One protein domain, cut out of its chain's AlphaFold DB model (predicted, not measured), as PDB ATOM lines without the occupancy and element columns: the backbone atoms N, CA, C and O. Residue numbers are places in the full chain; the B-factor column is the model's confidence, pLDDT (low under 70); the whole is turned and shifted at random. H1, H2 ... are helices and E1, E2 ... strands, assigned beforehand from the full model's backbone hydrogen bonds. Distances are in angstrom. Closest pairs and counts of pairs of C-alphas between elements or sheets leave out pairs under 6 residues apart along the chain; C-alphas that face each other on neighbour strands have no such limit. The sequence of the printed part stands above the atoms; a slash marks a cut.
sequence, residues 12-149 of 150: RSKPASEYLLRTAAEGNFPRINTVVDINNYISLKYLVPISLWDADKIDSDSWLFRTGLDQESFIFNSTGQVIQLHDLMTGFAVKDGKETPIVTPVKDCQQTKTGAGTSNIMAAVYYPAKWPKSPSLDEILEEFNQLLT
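This is residues 12 to 149 of the 150 residues of the protein "B3_4 domain-containing protein" of Balneolaceae bacterium (UniProt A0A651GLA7). A two-strand ribbon, E1 and E7, runs through the middle, with helices H2 and H3 along one side of it and, on its other side, a strongly twisted three-strand sheet and the small hairpin E3 and E4. H1 packs crosswise on H2, near the end of that helix. The printed part has 138 residues with three named helices and seven named strands, in the order H1 H2 E1 E2 E3 E4 E5 E6 E7 H3; the class is mixed, helices and strands. The largest sheet has the order E2 - E5 - E6, and the three sheets are antiparallel. The whole is compact and rounded, with a radius of gyration of the C-alphas of 14.9 A and spans of 39 by 35 by 31 A.

In the largest sheet, E5, residues 89 to 95, is the inner strand between the edge strands E2, residues 62 to 67, and E6, residues 98 to 103. E2 and E5 are antiparallel at 148 degrees, with N 92 and O 64 at 2.8 A, within hydrogen-bond range. E5 and E6 form a hairpin at 137 degrees, with N 100 and O 93 at 2.8 A. E3, residues 73 to 75, and E4, residues 82 to 84, form a hairpin at 160 degrees, with N 83 and O 74 at 3.0 A. The closest C-alphas of E3 and E6 are those of Phe 74 and Pro 101, 6.9 A apart. E1, residues 50 to 54, and E7, residues 121 to 125, are antiparallel at 163 degrees, with N 124 and O 51 at 2.9 A. The closest C-alphas of E1 and E6 are those of Ser 51 and Val 103, 6.2 A apart. The C-alphas of Ile 50 in E1 and Ser 43 in H2, residues 34 to 46, are 5.9 A apart, the closest of the two elements. H2 and H3, residues 137 to 148, touch at Ile 42 and Phe 144, their closest C-alphas at 6.8 A, with a shallow tilt of 26 degrees, opposite ways. E7 and H3 are near each other, with 6 pairs of C-alphas within 10 A. H2, with residues 40 to 44 alone, touches H1, residues 16 to 25, about perpendicular at 87 degrees; their closest C-alphas, of Ser 17 and Ser 43, are 5.4 A apart. In H1, H2 and H3 every O i to N i+4 pair is within hydrogen-bond range.

E5 measures 19.4 A from C-alpha 89 at (199.976, 92.416, 102.695) to C-alpha 95. H2 measures 18.3 A, E2 16.7 A and H3 16.6 A. H1 begins at C-alpha 16, (202.444, 103.898, 108.669), and H3 ends at C-alpha 148, (190.809, 101.210, 124.291).

The C-alphas of Gly 27 and Asp 96 are the two farthest apart, 45.8 A. The printed part has no cut. The links E6 to E7, 17 residues, and E7 to H3, 11 residues, are long. The mean pLDDT of the printed part is 92.0; residues 132 to 134 are under 70.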
ATOM      1  N   ARG A  12     206.179 107.397  99.836       75.06
ATOM      2  CA  ARG A  12     204.793 107.340 100.346       75.06
ATOM      3  C   ARG A  12     204.255 105.918 100.553       75.06
ATOM      4  O   ARG A  12     203.201 105.775 101.161       75.06
ATOM      5  N   SER A  13     204.983 104.906 100.087       77.94
ATOM      6  CA  SER A  13     204.680 103.482 100.275       77.94
ATOM      7  C   SER A  13     205.389 102.898 101.500       77.94
ATOM      8  O   SER A  13     205.458 101.688 101.673       77.94
ATOM      9  N   LYS A  14     205.993 103.732 102.352       82.50
ATOM     10  CA  LYS A  14     206.526 103.263 103.631       82.50
ATOM     11  C   LYS A  14     205.383 102.903 104.590       82.50
ATOM     12  O   LYS A  14     204.329 103.536 104.518       82.50
ATOM     13  N   PRO A  15     205.587 101.935 105.497       84.25
ATOM     14  CA  PRO A  15     204.580 101.586 106.488       84.25
ATOM     15  C   PRO A  15     204.219 102.775 107.383       84.25
ATOM     16  O   PRO A  15     205.048 103.661 107.615       84.25
ATOM     17  N   ALA A  16     202.995 102.774 107.911       84.00
ATOM     18  CA  ALA A  16     202.444 103.898 108.669       84.00
ATOM     19  C   ALA A  16     203.320 104.328 109.865       84.00
ATOM     20  O   ALA A  16     203.495 105.527 110.087       84.00
ATOM     21  N   SER A  17     203.946 103.379 110.573       82.56
ATOM     22  CA  SER A  17     204.817 103.666 111.723       82.56
ATOM     23  C   SER A  17     206.011 104.566 111.378       82.56
ATOM     24  O   SER A  17     206.394 105.419 112.177       82.56
ATOM     25  N   GLU A  18     206.575 104.463 110.170       84.50
ATOM     26  CA  GLU A  18     207.693 105.321 109.751       84.50
ATOM     27  C   GLU A  18     207.258 106.752 109.442       84.50
ATOM     28  O   GLU A  18     208.005 107.699 109.695       84.50
ATOM     29  N   TYR A  19     206.053 106.917 108.892       84.00
ATOM     30  CA  TYR A  19     205.467 108.240 108.714       84.00
ATOM     31  C   TYR A  19     205.242 108.903 110.076       84.00
ATOM     32  O   TYR A  19     205.669 110.039 110.273       84.00
ATOM     33  N   LEU A  20     204.663 108.167 111.032       86.19
ATOM     34  CA  LEU A  20     204.427 108.649 112.394       86.19
ATOM     35  C   LEU A  20     205.727 109.046 113.099       86.19
ATOM     36  O   LEU A  20     205.783 110.120 113.692       86.19
ATOM     37  N   LEU A  21     206.784 108.234 112.981       86.25
ATOM     38  CA  LEU A  21     208.098 108.545 113.550       86.25
ATOM     39  C   LEU A  21     208.661 109.854 112.996       86.25
ATOM     40  O   LEU A  21     209.119 110.706 113.757       86.25
ATOM     41  N   ARG A  22     208.597 110.038 111.674       85.88
ATOM     42  CA  ARG A  22     209.059 111.271 111.032       85.88
ATOM     43  C   ARG A  22     208.256 112.481 111.508       85.88
ATOM     44  O   ARG A  22     208.836 113.494 111.879       85.88
ATOM     45  N   THR A  23     206.932 112.376 111.510       86.25
ATOM     46  CA  THR A  23     206.045 113.475 111.897       86.25
ATOM     47  C   THR A  23     206.178 113.830 113.383       86.25
ATOM     48  O   THR A  23     206.137 115.010 113.728       86.25
ATOM     49  N   ALA A  24     206.417 112.845 114.254       86.19
ATOM     50  CA  ALA A  24     206.749 113.070 115.661       86.19
ATOM     51  C   ALA A  24     208.080 113.822 115.824       86.19
ATOM     52  O   ALA A  24     208.143 114.791 116.576       86.19
ATOM     53  N   ALA A  25     209.121 113.418 115.086       86.50
ATOM     54  CA  ALA A  25     210.430 114.076 115.118       86.50
ATOM     55  C   ALA A  25     210.380 115.537 114.631       86.50
ATOM     56  O   ALA A  25     211.155 116.370 115.088       86.50
ATOM     57  N   GLU A  26     209.445 115.855 113.734       90.00
ATOM     58  CA  GLU A  26     209.180 117.214 113.242       90.00
ATOM     59  C   GLU A  26     208.257 118.030 114.176       90.00
ATOM     60  O   GLU A  26     207.922 119.168 113.853       90.00
ATOM     61  N   GLY A  27     207.826 117.475 115.318       86.12
ATOM     62  CA  GLY A  27     206.940 118.148 116.278       86.12
ATOM     63  C   GLY A  27     205.483 118.286 115.818       86.12
ATOM     64  O   GLY A  27     204.719 119.029 116.425       86.12
ATOM     65  N   ASN A  28     205.080 117.564 114.769       87.62
ATOM     66  CA  ASN A  28     203.782 117.706 114.101       87.62
ATOM     67  C   ASN A  28     202.866 116.487 114.306       87.62
ATOM     68  O   ASN A  28     202.053 116.172 113.435       87.62
ATOM     69  N   PHE A  29     203.026 115.752 115.414       85.12
ATOM     70  CA  PHE A  29     202.300 114.498 115.636       85.12
ATOM     71  C   PHE A  29     200.774 114.708 115.597       85.12
ATOM     72  O   PHE A  29     200.262 115.580 116.306       85.12
ATOM     73  N   PRO A  30     200.034 113.940 114.776       82.25
ATOM     74  CA  PRO A  30     198.618 114.191 114.559       82.25
ATOM     75  C   PRO A  30     197.793 113.879 115.813       82.25
ATOM     76  O   PRO A  30     198.001 112.862 116.471       82.25
ATOM     77  N   ARG A  31     196.817 114.747 116.093       85.69
ATOM     78  CA  ARG A  31     195.729 114.531 117.054       85.69
ATOM     79  C   ARG A  31     194.421 114.491 116.276       85.69
ATOM     80  O   ARG A  31     194.067 115.488 115.646       85.69
ATOM     81  N   ILE A  32     193.755 113.343 116.246       86.88
ATOM     82  CA  ILE A  32     192.594 113.093 115.379       86.88
ATOM     83  C   ILE A  32     191.367 112.766 116.225       86.88
ATOM     84  O   ILE A  32     190.391 113.511 116.216       86.88
ATOM     85  N   ASN A  33     191.403 111.646 116.936       87.50
ATOM     86  CA  ASN A  33     190.402 111.227 117.912       87.50
ATOM     87  C   ASN A  33     191.037 110.182 118.833       87.50
ATOM     88  O   ASN A  33     192.089 109.643 118.502       87.50
ATOM     89  N   THR A  34     190.395 109.870 119.958       89.00
ATOM     90  CA  THR A  34     190.951 108.974 120.982       89.00
ATOM     91  C   THR A  34     191.460 107.652 120.405       89.00
ATOM     92  O   THR A  34     192.607 107.285 120.631       89.00
ATOM     93  N   VAL A  35     190.649 106.968 119.596       90.88
ATOM     94  CA  VAL A  35     190.984 105.643 119.059       90.88
ATOM     95  C   VAL A  35     192.147 105.712 118.066       90.88
ATOM     96  O   VAL A  35     193.095 104.930 118.145       90.88
ATOM     97  N   VAL A  36     192.104 106.669 117.137       91.56
ATOM     98  CA  VAL A  36     193.165 106.875 116.141       91.56
ATOM     99  C   VAL A  36     194.460 107.329 116.816       91.56
ATOM    100  O   VAL A  36     195.545 106.917 116.409       91.56
ATOM    101  N   ASP A  37     194.369 108.137 117.866       91.69
ATOM    102  CA  ASP A  37     195.527 108.612 118.616       91.69
ATOM    103  C   ASP A  37     196.179 107.478 119.416       91.69
ATOM    104  O   ASP A  37     197.406 107.391 119.427       91.69
ATOM    105  N   ILE A  38     195.393 106.573 120.014       93.12
ATOM    106  CA  ILE A  38     195.900 105.347 120.656       93.12
ATOM    107  C   ILE A  38     196.600 104.462 119.623       93.12
ATOM    108  O   ILE A  38     197.738 104.043 119.842       93.12
ATOM    109  N   ASN A  39     195.969 104.228 118.468       94.31
ATOM    110  CA  ASN A  39     196.568 103.473 117.368       94.31
ATOM    111  C   ASN A  39     197.922 104.069 116.948       94.31
ATOM    112  O   ASN A  39     198.926 103.362 116.855       94.31
ATOM    113  N   ASN A  40     197.965 105.387 116.738       93.38
ATOM    114  CA  ASN A  40     199.183 106.091 116.347       93.38
ATOM    115  C   ASN A  40     200.253 106.036 117.447       93.38
ATOM    116  O   ASN A  40     201.434 105.888 117.138       93.38
ATOM    117  N   TYR A  41     199.856 106.137 118.716       93.19
ATOM    118  CA  TYR A  41     200.757 106.025 119.859       93.19
ATOM    119  C   TYR A  41     201.409 104.641 119.930       93.19
ATOM    120  O   TYR A  41     202.635 104.560 119.955       93.19
ATOM    121  N   ILE A  42     200.623 103.560 119.896       94.69
ATOM    122  CA  ILE A  42     201.134 102.180 119.952       94.69
ATOM    123  C   ILE A  42     202.005 101.882 118.727       94.69
ATOM    124  O   ILE A  42     203.107 101.343 118.863       94.69
ATOM    125  N   SER A  43     201.567 102.305 117.537       93.50
ATOM    126  CA  SER A  43     202.335 102.147 116.297       93.50
ATOM    127  C   SER A  43     203.691 102.854 116.359       93.50
ATOM    128  O   SER A  43     204.703 102.290 115.934       93.50
ATOM    129  N   LEU A  44     203.742 104.063 116.929       91.94
ATOM    130  CA  LEU A  44     204.986 104.806 117.131       91.94
ATOM    131  C   LEU A  44     205.868 104.168 118.212       91.94
ATOM    132  O   LEU A  44     207.061 103.983 117.986       91.94
ATOM    133  N   LYS A  45     205.291 103.825 119.369       92.00
ATOM    134  CA  LYS A  45     206.003 103.272 120.532       92.00
ATOM    135  C   LYS A  45     206.744 101.984 120.181       92.00
ATOM    136  O   LYS A  45     207.892 101.806 120.581       92.00
ATOM    137  N   TYR A  46     206.094 101.115 119.412       91.19
ATOM    138  CA  TYR A  46     206.604  99.785 119.078       91.19
ATOM    139  C   TYR A  46     207.127  99.656 117.652       91.19
ATOM    140  O   TYR A  46     207.620  98.598 117.267       91.19
ATOM    141  N   LEU A  47     207.053 100.735 116.870       89.62
ATOM    142  CA  LEU A  47     207.494 100.789 115.474       89.62
ATOM    143  C   LEU A  47     206.823  99.730 114.579       89.62
ATOM    144  O   LEU A  47     207.346  99.380 113.516       89.62
ATOM    145  N   VAL A  48     205.635  99.264 114.966       91.38
ATOM    146  CA  VAL A  48     204.817  98.327 114.188       91.38
ATOM    147  C   VAL A  48     203.735  99.089 113.426       91.38
ATOM    148  O   VAL A  48     203.108  99.988 113.984       91.38
ATOM    149  N   PRO A  49     203.485  98.780 112.147       93.25
ATOM    150  CA  PRO A  49     202.324  99.310 111.447       93.25
ATOM    151  C   PRO A  49     201.054  98.745 112.076       93.25
ATOM    152  O   PRO A  49     201.011  97.560 112.418       93.25
ATOM    153  N   ILE A  50     200.029  99.584 112.199       95.19
ATOM    154  CA  ILE A  50     198.718  99.174 112.694       95.19
ATOM    155  C   ILE A  50     197.654  99.805 111.805       95.19
ATOM    156  O   ILE A  50     197.694 101.013 111.559       95.19
ATOM    157  N   SER A  51     196.739  98.972 111.327       96.19
ATOM    158  CA  SER A  51     195.528  99.404 110.632       96.19
ATOM    159  C   SER A  51     194.354  99.433 111.590       96.19
ATOM    160  O   SER A  51     194.268  98.582 112.476       96.19
ATOM    161  N   LEU A  52     193.434 100.370 111.371       95.25
ATOM    162  CA  LEU A  52     192.230 100.541 112.178       95.25
ATOM    163  C   LEU A  52     191.039 100.838 111.264       95.25
ATOM    164  O   LEU A  52     191.065 101.807 110.501       95.25
ATOM    165  N   TRP A  53     189.976 100.047 111.367       96.62
ATOM    166  CA  TRP A  53     188.775 100.234 110.559       96.62
ATOM    167  C   TRP A  53     187.497 100.118 111.381       96.62
ATOM    168  O   TRP A  53     187.466  99.531 112.460       96.62
ATOM    169  N   ASP A  54     186.446 100.729 110.851       96.62
ATOM    170  CA  ASP A  54     185.084 100.651 111.356       96.62
ATOM    171  C   ASP A  54     184.446  99.350 110.858       96.62
ATOM    172  O   ASP A  54     184.277  99.156 109.647       96.62
ATOM    173  N   ALA A  55     184.138  98.448 111.789       96.25
ATOM    174  CA  ALA A  55     183.577  97.138 111.484       96.25
ATOM    175  C   ALA A  55     182.129  97.235 110.983       96.25
ATOM    176  O   ALA A  55     181.700  96.391 110.206       96.25
ATOM    177  N   ASP A  56     181.404  98.296 111.350       96.69
ATOM    178  CA  ASP A  56     180.002  98.487 110.969       96.69
ATOM    179  C   ASP A  56     179.852  99.021 109.532       96.69
ATOM    180  O   ASP A  56     178.750  99.071 108.984       96.69
ATOM    181  N   LYS A  57     180.955  99.437 108.891       97.38
ATOM    182  CA  LYS A  57     180.952 100.004 107.528       97.38
ATOM    183  C   LYS A  57     181.087  98.979 106.410       97.38
ATOM    184  O   LYS A  57     181.052  99.356 105.233       97.38
ATOM    185  N   ILE A  58     181.258  97.705 106.744       96.75
ATOM    186  CA  ILE A  58     181.303  96.626 105.765       96.75
ATOM    187  C   ILE A  58     180.662  95.366 106.341       96.75
ATOM    188  O   ILE A  58     181.014  94.923 107.426       96.75
ATOM    189  N   ASP A  59     179.716  94.791 105.603       96.06
ATOM    190  CA  ASP A  59     179.132  93.499 105.962       96.06
ATOM    191  C   ASP A  59     180.147  92.387 105.672       96.06
ATOM    192  O   ASP A  59     180.716  92.323 104.576       96.06
ATOM    193  N   SER A  60     180.407  91.536 106.661       96.88
ATOM    194  CA  SER A  60     181.425  90.494 106.585       96.88
ATOM    195  C   SER A  60     181.102  89.330 107.518       96.88
ATOM    196  O   SER A  60     180.723  89.533 108.667       96.88
ATOM    197  N   ASP A  61     181.312  88.107 107.031       96.50
ATOM    198  CA  ASP A  61     181.202  86.875 107.820       96.50
ATOM    199  C   ASP A  61     182.548  86.486 108.456       96.50
ATOM    200  O   ASP A  61     182.593  85.829 109.495       96.50
ATOM    201  N   SER A  62     183.664  86.853 107.817       97.31
ATOM    202  CA  SER A  62     185.016  86.583 108.316       97.31
ATOM    203  C   SER A  62     186.063  87.521 107.711       97.31
ATOM    204  O   SER A  62     185.816  88.200 106.718       97.31
ATOM    205  N   TRP A  63     187.260  87.528 108.297       97.31
ATOM    206  CA  TRP A  63     188.371  88.385 107.889       97.31
ATOM    207  C   TRP A  63     189.554  87.538 107.431       97.31
ATOM    208  O   TRP A  63     189.912  86.557 108.086       97.31
ATOM    209  N   LEU A  64     190.187  87.933 106.329       97.06
ATOM    210  CA  LEU A  64     191.328  87.233 105.742       97.06
ATOM    211  C   LEU A  64     192.501  88.192 105.559       97.06
ATOM    212  O   LEU A  64     192.318  89.327 105.134       97.06
ATOM    213  N   PHE A  65     193.720  87.718 105.811       96.94
ATOM    214  CA  PHE A  65     194.943  88.439 105.466       96.94
ATOM    215  C   PHE A  65     195.758  87.637 104.458       96.94
ATOM    216  O   PHE A  65     196.120  86.488 104.709       96.94
ATOM    217  N   ARG A  66     196.059  88.260 103.319       96.19
ATOM    218  CA  ARG A  66     196.928  87.714 102.268       96.19
ATOM    219  C   ARG A  66     197.590  88.847 101.492       96.19
ATOM    220  O   ARG A  66     197.258  90.018 101.662       96.19
ATOM    221  N   THR A  67     198.530  88.514 100.622       95.62
ATOM    222  CA  THR A  67     199.036  89.479  99.642       95.62
ATOM    223  C   THR A  67     197.964  89.801  98.610       95.62
ATOM    224  O   THR A  67     197.208  88.911  98.205       95.62
ATOM    225  N   GLY A  68     197.904  91.059  98.181       95.50
ATOM    226  CA  GLY A  68     197.047  91.446  97.071       95.50
ATOM    227  C   GLY A  68     197.517  90.831  95.751       95.50
ATOM    228  O   GLY A  68     198.712  90.606  95.537       95.50
ATOM    229  N   LEU A  69     196.552  90.540  94.888       95.56
ATOM    230  CA  LEU A  69     196.724  90.034  93.532       95.56
ATOM    231  C   LEU A  69     196.821  91.190  92.530       95.56
ATOM    232  O   LEU A  69     196.644  92.365  92.861       95.56
ATOM    233  N   ASP A  70     197.080  90.841  91.271       91.94
ATOM    234  CA  ASP A  70     197.005  91.790  90.164       91.94
ATOM    235  C   ASP A  70     195.619  92.440  90.082       91.94
ATOM    236  O   ASP A  70     194.598  91.788  90.292       91.94
ATOM    237  N   GLN A  71     195.592  93.730  89.735       93.00
ATOM    238  CA  GLN A  71     194.383  94.561  89.609       93.00
ATOM    239  C   GLN A  71     193.634  94.858  90.919       93.00
ATOM    240  O   GLN A  71     192.718  95.686  90.916       93.00
ATOM    241  N   GLU A  72     194.014  94.255  92.047       97.38
ATOM    242  CA  GLU A  72     193.410  94.590  93.332       97.38
ATOM    243  C   GLU A  72     193.861  95.976  93.798       97.38
ATOM    244  O   GLU A  72     195.051  96.308  93.838       97.38
ATOM    245  N   SER A  73     192.884  96.805  94.157       97.56
ATOM    246  CA  SER A  73     193.105  98.175  94.600       97.56
ATOM    247  C   SER A  73     191.954  98.679  95.463       97.56
ATOM    248  O   SER A  73     190.854  98.123  95.441       97.56
ATOM    249  N   PHE A  74     192.192  99.754  96.213       98.00
ATOM    250  CA  PHE A  74     191.114 100.528  96.828       98.00
ATOM    251  C   PHE A  74     191.441 102.018  96.891       98.00
ATOM    252  O   PHE A  74     192.597 102.437  96.785       98.00
ATOM    253  N   ILE A  75     190.400 102.824  97.105       98.06
ATOM    254  CA  ILE A  75     190.514 104.256  97.378       98.06
ATOM    255  C   ILE A  75     190.862 104.455  98.852       98.06
ATOM    256  O   ILE A  75     190.137 103.978  99.722       98.06
ATOM    257  N   PHE A  76     191.944 105.173  99.151       96.06
ATOM    258  CA  PHE A  76     192.435 105.349 100.527       96.06
ATOM    259  C   PHE A  76     192.179 106.742 101.119       96.06
ATOM    260  O   PHE A  76     192.577 107.026 102.251       96.06
ATOM    261  N   ASN A  77     191.552 107.653 100.369       94.75
ATOM    262  CA  ASN A  77     191.155 108.964 100.879       94.75
ATOM    263  C   ASN A  77     189.941 109.559 100.152       94.75
ATOM    264  O   ASN A  77     189.491 109.063  99.123       94.75
ATOM    265  N   SER A  78     189.426 110.671 100.678       94.12
ATOM    266  CA  SER A  78     188.257 111.374 100.136       94.12
ATOM    267  C   SER A  78     188.481 112.035  98.773       94.12
ATOM    268  O   SER A  78     187.509 112.420  98.133       94.12
ATOM    269  N   THR A  79     189.731 112.187  98.323       96.38
ATOM    270  CA  THR A  79     190.049 112.757  97.004       96.38
ATOM    271  C   THR A  79     190.133 111.697  95.904       96.38
ATOM    272  O   THR A  79     190.439 112.032  94.763       96.38
ATOM    273  N   GLY A  80     189.851 110.428  96.223       96.00
ATOM    274  CA  GLY A  80     189.790 109.346  95.240       96.00
ATOM    275  C   GLY A  80     191.148 108.742  94.888       96.00
ATOM    276  O   GLY A  80     191.260 108.056  93.876       96.00
ATOM    277  N   GLN A  81     192.196 108.984  95.684       96.56
ATOM    278  CA  GLN A  81     193.496 108.369  95.420       96.56
ATOM    279  C   GLN A  81     193.440 106.862  95.660       96.56
ATOM    280  O   GLN A  81     192.917 106.400  96.674       96.56
ATOM    281  N   VAL A  82     194.029 106.115  94.728       96.25
ATOM    282  CA  VAL A  82     194.005 104.653  94.700       96.25
ATOM    283  C   VAL A  82     195.369 104.093  95.093       96.25
ATOM    284  O   VAL A  82     196.404 104.613  94.667       96.25
ATOM    285  N   ILE A  83     195.373 103.023  95.887       95.06
ATOM    286  CA  ILE A  83     196.554 102.196  96.157       95.06
ATOM    287  C   ILE A  83     196.407 100.854  95.436       95.06
ATOM    288  O   ILE A  83     195.346 100.240  95.487       95.06
ATOM    289  N   GLN A  84     197.469 100.423  94.755       96.25
ATOM    290  CA  GLN A  84     197.563  99.094  94.146       96.25
ATOM    291  C   GLN A  84     198.093  98.097  95.180       96.25
ATOM    292  O   GLN A  84     198.999  98.437  95.946       96.25
ATOM    293  N   LEU A  85     197.529  96.891  95.202       96.19
ATOM    294  CA  LEU A  85     197.724  95.929  96.292       96.19
ATOM    295  C   LEU A  85     198.612  94.742  95.918       96.19
ATOM    296  O   LEU A  85     198.935  93.949  96.797       96.19
ATOM    297  N   HIS A  86     199.028  94.628  94.655       95.19
ATOM    298  CA  HIS A  86     199.919  93.562  94.200       95.19
ATOM    299  C   HIS A  86     201.136  93.410  95.129       95.19
ATOM    300  O   HIS A  86     201.858  94.382  95.382       95.19
ATOM    301  N   ASP A  87     201.332  92.198  95.657       94.19
ATOM    302  CA  ASP A  87     202.380  91.824  96.621       94.19
ATOM    303  C   ASP A  87     202.361  92.579  97.970       94.19
ATOM    304  O   ASP A  87     203.229  92.373  98.826       94.19
ATOM    305  N   LEU A  88     201.361  93.423  98.223       93.62
ATOM    306  CA  LEU A  88     201.177  94.119  99.491       93.62
ATOM    307  C   LEU A  88     200.302  93.280 100.424       93.62
ATOM    308  O   LEU A  88     199.189  92.889 100.070       93.62
ATOM    309  N   MET A  89     200.790  93.027 101.642       94.81
ATOM    310  CA  MET A  89     199.976  92.416 102.695       94.81
ATOM    311  C   MET A  89     198.710  93.248 102.921       94.81
ATOM    312  O   MET A  89     198.797  94.436 103.229       94.81
ATOM    313  N   THR A  90     197.551  92.615 102.777       97.38
ATOM    314  CA  THR A  90     196.247  93.273 102.747       97.38
ATOM    315  C   THR A  90     195.254  92.474 103.587       97.38
ATOM    316  O   THR A  90     195.234  91.244 103.540       97.38
ATOM    317  N   GLY A  91     194.448  93.182 104.376       98.12
ATOM    318  CA  GLY A  91     193.289  92.624 105.063       98.12
ATOM    319  C   GLY A  91     192.040  92.746 104.195       98.12
ATOM    320  O   GLY A  91     191.803  93.794 103.587       98.12
ATOM    321  N   PHE A  92     191.246  91.683 104.159       98.44
ATOM    322  CA  PHE A  92     190.027  91.556 103.375       98.44
ATOM    323  C   PHE A  92     188.844  91.250 104.289       98.44
ATOM    324  O   PHE A  92     188.934  90.390 105.168       98.44
ATOM    325  N   ALA A  93     187.728  91.927 104.037       98.31
ATOM    326  CA  ALA A  93     186.416  91.494 104.493       98.31
ATOM    327  C   ALA A  93     185.919  90.391 103.556       98.31
ATOM    328  O   ALA A  93     185.989  90.548 102.332       98.31
ATOM    329  N   VAL A  94     185.423  89.291 104.112       98.31
ATOM    330  CA  VAL A  94     184.854  88.180 103.345       98.31
ATOM    331  C   VAL A  94     183.359  88.108 103.611       98.31
ATOM    332  O   VAL A  94     182.943  88.060 104.770       98.31
ATOM    333  N   LYS A  95     182.563  88.092 102.542       98.12
ATOM    334  CA  LYS A  95     181.105  87.918 102.581       98.12
ATOM    335  C   LYS A  95     180.677  87.013 101.439       98.12
ATOM    336  O   LYS A  95     181.038  87.294 100.297       98.12
ATOM    337  N   ASP A  96     179.961  85.929 101.727       97.19
ATOM    338  CA  ASP A  96     179.492  84.975 100.702       97.19
ATOM    339  C   ASP A  96     180.618  84.488  99.756       97.19
ATOM    340  O   ASP A  96     180.440  84.331  98.548       97.19
ATOM    341  N   GLY A  97     181.827  84.305 100.300       95.62
ATOM    342  CA  GLY A  97     183.023  83.910  99.544       95.62
ATOM    343  C   GLY A  97     183.657  85.015  98.687       95.62
ATOM    344  O   GLY A  97     184.663  84.766  98.027       95.62
ATOM    345  N   LYS A  98     183.114  86.237  98.697       97.12
ATOM    346  CA  LYS A  98     183.699  87.403  98.032       97.12
ATOM    347  C   LYS A  98     184.616  88.162  98.982       97.12
ATOM    348  O   LYS A  98     184.211  88.554 100.073       97.12
ATOM    349  N   GLU A  99     185.826  88.435  98.514       97.75
ATOM    350  CA  GLU A  99     186.845  89.182  99.247       97.75
ATOM    351  C   GLU A  99     186.824  90.660  98.833       97.75
ATOM    352  O   GLU A  99     186.837  90.989  97.646       97.75
ATOM    353  N   THR A 100     186.789  91.561  99.812       98.06
ATOM    354  CA  THR A 100     186.861  93.015  99.601       98.06
ATOM    355  C   THR A 100     188.043  93.577 100.388       98.06
ATOM    356  O   THR A 100     188.052  93.446 101.613       98.06
ATOM    357  N   PRO A 101     189.047  94.198  99.742       98.19
ATOM    358  CA  PRO A 101     190.217  94.712 100.443       98.19
ATOM    359  C   PRO A 101     189.860  95.963 101.253       98.19
ATOM    360  O   PRO A 101     189.205  96.878 100.750       98.19
ATOM    361  N   ILE A 102     190.314  96.015 102.504       98.06
ATOM    362  CA  ILE A 102     189.928  97.078 103.445       98.06
ATOM    363  C   ILE A 102     191.101  97.753 104.148       98.06
ATOM    364  O   ILE A 102     190.987  98.922 104.503       98.06
ATOM    365  N   VAL A 103     192.223  97.064 104.352       98.00
ATOM    366  CA  VAL A 103     193.349  97.620 105.114       98.00
ATOM    367  C   VAL A 103     194.689  97.124 104.603       98.00
ATOM    368  O   VAL A 103     194.811  96.005 104.104       98.00
ATOM    369  N   THR A 104     195.712  97.955 104.754       96.62
ATOM    370  CA  THR A 104     197.108  97.601 104.482       96.62
ATOM    371  C   THR A 104     197.982  98.272 105.535       96.62
ATOM    372  O   THR A 104     197.635  99.340 106.034       96.62
ATOM    373  N   PRO A 105     199.203  97.779 105.773       94.44
ATOM    374  CA  PRO A 105     200.136  98.407 106.712       94.44
ATOM    375  C   PRO A 105     200.648  99.798 106.277       94.44
ATOM    376  O   PRO A 105     201.533 100.377 106.915       94.44
ATOM    377  N   VAL A 106     200.160 100.314 105.149       93.50
ATOM    378  CA  VAL A 106     200.578 101.567 104.510       93.50
ATOM    379  C   VAL A 106     199.435 102.580 104.554       93.50
ATOM    380  O   VAL A 106     199.639 103.738 104.928       93.50
ATOM    381  N   LYS A 107     198.243 102.147 104.131       94.25
ATOM    382  CA  LYS A 107     197.002 102.921 104.044       94.25
ATOM    383  C   LYS A 107     195.797 102.026 104.301       94.25
ATOM    384  O   LYS A 107     195.780 100.885 103.852       94.25
ATOM    385  N   ASP A 108     194.769 102.601 104.904       95.94
ATOM    386  CA  ASP A 108     193.477 101.946 105.084       95.94
ATOM    387  C   ASP A 108     192.470 102.442 104.041       95.94
ATOM    388  O   ASP A 108     192.604 103.546 103.497       95.94
ATOM    389  N   CYS A 109     191.481 101.609 103.729       97.75
ATOM    390  CA  CYS A 109     190.441 101.929 102.764       97.75
ATOM    391  C   CYS A 109     189.558 103.065 103.282       97.75
ATOM    392  O   CYS A 109     189.122 103.094 104.432       97.75
ATOM    393  N   GLN A 110     189.239 104.005 102.395       97.56
ATOM    394  CA  GLN A 110     188.362 105.126 102.711       97.56
ATOM    395  C   GLN A 110     186.943 104.658 103.064       97.56
ATOM    396  O   GLN A 110     186.279 105.313 103.866       97.56
ATOM    397  N   GLN A 111     186.484 103.544 102.483       97.38
ATOM    398  CA  GLN A 111     185.143 102.998 102.708       97.38
ATOM    399  C   GLN A 111     184.923 102.593 104.172       97.38
ATOM    400  O   GLN A 111     183.869 102.877 104.732       97.38
ATOM    401  N   THR A 112     185.928 101.988 104.806       97.44
ATOM    402  CA  THR A 112     185.856 101.467 106.181       97.44
ATOM    403  C   THR A 112     186.536 102.383 107.198       97.44
ATOM    404  O   THR A 112     186.767 102.006 108.344       97.44
ATOM    405  N   LYS A 113     186.855 103.621 106.808       95.38
ATOM    406  CA  LYS A 113     187.522 104.599 107.670       95.38
ATOM    407  C   LYS A 113     186.684 104.920 108.910       95.38
ATOM    408  O   LYS A 113     185.499 105.230 108.784       95.38
ATOM    409  N   THR A 114     187.304 104.962 110.086       94.25
ATOM    410  CA  THR A 114     186.647 105.394 111.331       94.25
ATOM    411  C   THR A 114     186.223 106.873 111.298       94.25
ATOM    412  O   THR A 114     186.761 107.695 110.547       94.25
ATOM    413  N   GLY A 115     185.218 107.235 112.093       91.31
ATOM    414  CA  GLY A 115     184.690 108.595 112.195       91.31
ATOM    415  C   GLY A 115     183.891 108.822 113.478       91.31
ATOM    416  O   GLY A 115     183.879 107.982 114.367       91.31
ATOM    417  N   ALA A 116     183.204 109.962 113.567       88.94
ATOM    418  CA  ALA A 116     182.492 110.366 114.784       88.94
ATOM    419  C   ALA A 116     181.357 109.410 115.210       88.94
ATOM    420  O   ALA A 116     180.993 109.400 116.378       88.94
ATOM    421  N   GLY A 117     180.796 108.632 114.278       89.44
ATOM    422  CA  GLY A 117     179.741 107.650 114.555       89.44
ATOM    423  C   GLY A 117     180.232 106.210 114.727       89.44
ATOM    424  O   GLY A 117     179.407 105.315 114.878       89.44
ATOM    425  N   THR A 118     181.542 105.966 114.655       93.06
ATOM    426  CA  THR A 118     182.098 104.613 114.777       93.06
ATOM    427  C   THR A 118     181.880 104.084 116.190       93.06
ATOM    428  O   THR A 118     182.279 104.735 117.154       93.06
ATOM    429  N   SER A 119     181.274 102.901 116.295       92.00
ATOM    430  CA  SER A 119     181.014 102.227 117.575       92.00
ATOM    431  C   SER A 119     181.772 100.909 117.687       92.00
ATOM    432  O   SER A 119     182.311 100.613 118.750       92.00
ATOM    433  N   ASN A 120     181.887 100.160 116.587       93.81
ATOM    434  CA  ASN A 120     182.669  98.932 116.541       93.81
ATOM    435  C   ASN A 120     183.909  99.122 115.670       93.81
ATOM    436  O   ASN A 120     183.831  99.474 114.492       93.81
ATOM    437  N   ILE A 121     185.075  98.878 116.259       93.56
ATOM    438  CA  ILE A 121     186.357  98.953 115.563       93.56
ATOM    439  C   ILE A 121     187.016  97.587 115.494       93.56
ATOM    440  O   ILE A 121     186.838  96.737 116.363       93.56
ATOM    441  N   MET A 122     187.861  97.424 114.491       95.19
ATOM    442  CA  MET A 122     188.858  96.370 114.463       95.19
ATOM    443  C   MET A 122     190.223  96.967 114.161       95.19
ATOM    444  O   MET A 122     190.339  97.993 113.485       95.19
ATOM    445  N   ALA A 123     191.256  96.308 114.678       95.31
ATOM    446  CA  ALA A 123     192.636  96.692 114.465       95.31
ATOM    447  C   ALA A 123     193.471  95.491 114.020       95.31
ATOM    448  O   ALA A 123     193.229  94.358 114.440       95.31
ATOM    449  N   ALA A 124     194.476  95.746 113.186       95.50
ATOM    450  CA  ALA A 124     195.425  94.737 112.735       95.50
ATOM    451  C   ALA A 124     196.852  95.222 112.970       95.50
ATOM    452  O   ALA A 124     197.264  96.244 112.421       95.50
ATOM    453  N   VAL A 125     197.610  94.472 113.774       94.31
ATOM    454  CA  VAL A 125     199.022  94.746 114.062       94.31
ATOM    455  C   VAL A 125     199.895  93.925 113.118       94.31
ATOM    456  O   VAL A 125     199.876  92.694 113.136       94.31
ATOM    457  N   TYR A 126     200.702  94.600 112.301       93.25
ATOM    458  CA  TYR A 126     201.583  93.942 111.335       93.25
ATOM    459  C   TYR A 126     202.927  93.608 111.979       93.25
ATOM    460  O   TYR A 126     203.909  94.346 111.865       93.25
ATOM    461  N   TYR A 127     202.958  92.470 112.669       90.19
ATOM    462  CA  TYR A 127     204.103  92.023 113.454       90.19
ATOM    463  C   TYR A 127     205.013  91.059 112.663       90.19
ATOM    464  O   TYR A 127     204.525  90.093 112.070       90.19
ATOM    465  N   PRO A 128     206.342  91.275 112.616       84.69
ATOM    466  CA  PRO A 128     207.244  90.378 111.897       84.69
ATOM    467  C   PRO A 128     207.312  88.977 112.517       84.69
ATOM    468  O   PRO A 128     207.614  88.826 113.694       84.69
ATOM    469  N   ALA A 129     207.158  87.936 111.691       81.81
ATOM    470  CA  ALA A 129     207.210  86.537 112.143       81.81
ATOM    471  C   ALA A 129     208.523  86.156 112.858       81.81
ATOM    472  O   ALA A 129     208.546  85.270 113.705       81.81
ATOM    473  N   LYS A 130     209.630  86.823 112.509       79.69
ATOM    474  CA  LYS A 130     210.924  86.695 113.188       79.69
ATOM    475  C   LYS A 130     211.268  88.019 113.856       79.69
ATOM    476  O   LYS A 130     212.054  88.801 113.321       79.69
ATOM    477  N   TRP A 131     210.646  88.275 114.999       80.31
ATOM    478  CA  TRP A 131     210.974  89.408 115.855       80.31
ATOM    479  C   TRP A 131     211.806  88.907 117.046       80.31
ATOM    480  O   TRP A 131     211.323  88.090 117.827       80.31
ATOM    481  N   PRO A 132     213.089  89.296 117.146       63.38
ATOM    482  CA  PRO A 132     214.048  88.549 117.951       63.38
ATOM    483  C   PRO A 132     213.921  88.734 119.476       63.38
ATOM    484  O   PRO A 132     214.520  87.922 120.180       63.38
ATOM    485  N   LYS A 133     213.215  89.760 119.997       67.19
ATOM    486  CA  LYS A 133     213.080  90.096 121.445       67.19
ATOM    487  C   LYS A 133     211.872  91.009 121.740       67.19
ATOM    488  O   LYS A 133     211.251  91.465 120.803       67.19
ATOM    489  N   SER A 134     211.584  91.322 123.008       68.94
ATOM    490  CA  SER A 134     210.510  92.229 123.456       68.94
ATOM    491  C   SER A 134     210.393  93.570 122.692       68.94
ATOM    492  O   SER A 134     211.410  94.108 122.239       68.94
ATOM    493  N   PRO A 135     209.176  94.139 122.601       81.00
ATOM    494  CA  PRO A 135     207.946  93.583 123.157       81.00
ATOM    495  C   PRO A 135     207.372  92.470 122.280       81.00
ATOM    496  O   PRO A 135     207.530  92.496 121.058       81.00
ATOM    497  N   SER A 136     206.763  91.467 122.909       89.62
ATOM    498  CA  SER A 136     206.019  90.422 122.209       89.62
ATOM    499  C   SER A 136     204.756  91.006 121.575       89.62
ATOM    500  O   SER A 136     204.286  92.080 121.953       89.62
ATOM    501  N   LEU A 137     204.177  90.289 120.609       91.12
ATOM    502  CA  LEU A 137     202.875  90.671 120.067       91.12
ATOM    503  C   LEU A 137     201.816  90.747 121.181       91.12
ATOM    504  O   LEU A 137     201.031  91.688 121.190       91.12
ATOM    505  N   ASP A 138     201.841  89.814 122.135       91.75
ATOM    506  CA  ASP A 138     200.896  89.784 123.254       91.75
ATOM    507  C   ASP A 138     201.015  91.033 124.138       91.75
ATOM    508  O   ASP A 138     199.999  91.634 124.468       91.75
ATOM    509  N   GLU A 139     202.236  91.489 124.442       93.12
ATOM    510  CA  GLU A 139     202.471  92.717 125.219       93.12
ATOM    511  C   GLU A 139     201.926  93.959 124.493       93.12
ATOM    512  O   GLU A 139     201.323  94.839 125.110       93.12
ATOM    513  N   ILE A 140     202.100  94.025 123.168       93.81
ATOM    514  CA  ILE A 140     201.562  95.121 122.348       93.81
ATOM    515  C   ILE A 140     200.028  95.093 122.358       93.81
ATOM    516  O   ILE A 140     199.399  96.141 122.511       93.81
ATOM    517  N   LEU A 141     199.424  93.915 122.180       93.69
ATOM    518  CA  LEU A 141     197.969  93.750 122.152       93.69
ATOM    519  C   LEU A 141     197.333  94.030 123.517       93.69
ATOM    520  O   LEU A 141     196.265  94.641 123.570       93.69
ATOM    521  N   GLU A 142     197.986  93.631 124.608       94.12
ATOM    522  CA  GLU A 142     197.512  93.881 125.966       94.12
ATOM    523  C   GLU A 142     197.451  95.381 126.269       94.12
ATOM    524  O   GLU A 142     196.401  95.877 126.680       94.12
ATOM    525  N   GLU A 143     198.523  96.131 125.992       95.19
ATOM    526  CA  GLU A 143     198.506  97.584 126.186       95.19
ATOM    527  C   GLU A 143     197.486  98.266 125.270       95.19
ATOM    528  O   GLU A 143     196.773  99.175 125.696       95.19
ATOM    529  N   PHE A 144     197.382  97.823 124.014       93.44
ATOM    530  CA  PHE A 144     196.413  98.396 123.086       93.44
ATOM    531  C   PHE A 144     194.978  98.210 123.606       93.44
ATOM    532  O   PHE A 144     194.198  99.163 123.618       93.44
ATOM    533  N   ASN A 145     194.646  97.024 124.117       91.81
ATOM    534  CA  ASN A 145     193.340  96.745 124.708       91.81
ATOM    535  C   ASN A 145     193.076  97.570 125.981       91.81
ATOM    536  O   ASN A 145     191.981  98.104 126.154       91.81
ATOM    537  N   GLN A 146     194.076  97.726 126.855       93.75
ATOM    538  CA  GLN A 146     193.960  98.553 128.065       93.75
ATOM    539  C   GLN A 146     193.655 100.020 127.739       93.75
ATOM    540  O   GLN A 146     192.845 100.645 128.414       93.75
ATOM    541  N   LEU A 147     194.266 100.572 126.690       92.06
ATOM    542  CA  LEU A 147     194.028 101.961 126.290       92.06
ATOM    543  C   LEU A 147     192.664 102.170 125.619       92.06
ATOM    544  O   LEU A 147     192.121 103.269 125.689       92.06
ATOM    545  N   LEU A 148     192.111 101.142 124.967       85.12
ATOM    546  CA  LEU A 148     190.809 101.210 124.291       85.12
ATOM    547  C   LEU A 148     189.606 100.982 125.223       85.12
ATOM    548  O   LEU A 148     188.478 101.233 124.810       85.12
ATOM    549  N   THR A 149     189.826 100.510 126.451       77.94
ATOM    550  CA  THR A 149     188.767 100.147 127.414       77.94
ATOM    551  C   THR A 149     188.519 101.209 128.495       77.94
ATOM    552  O   THR A 149     187.884 100.915 129.508       77.94
TER     553      THR A 149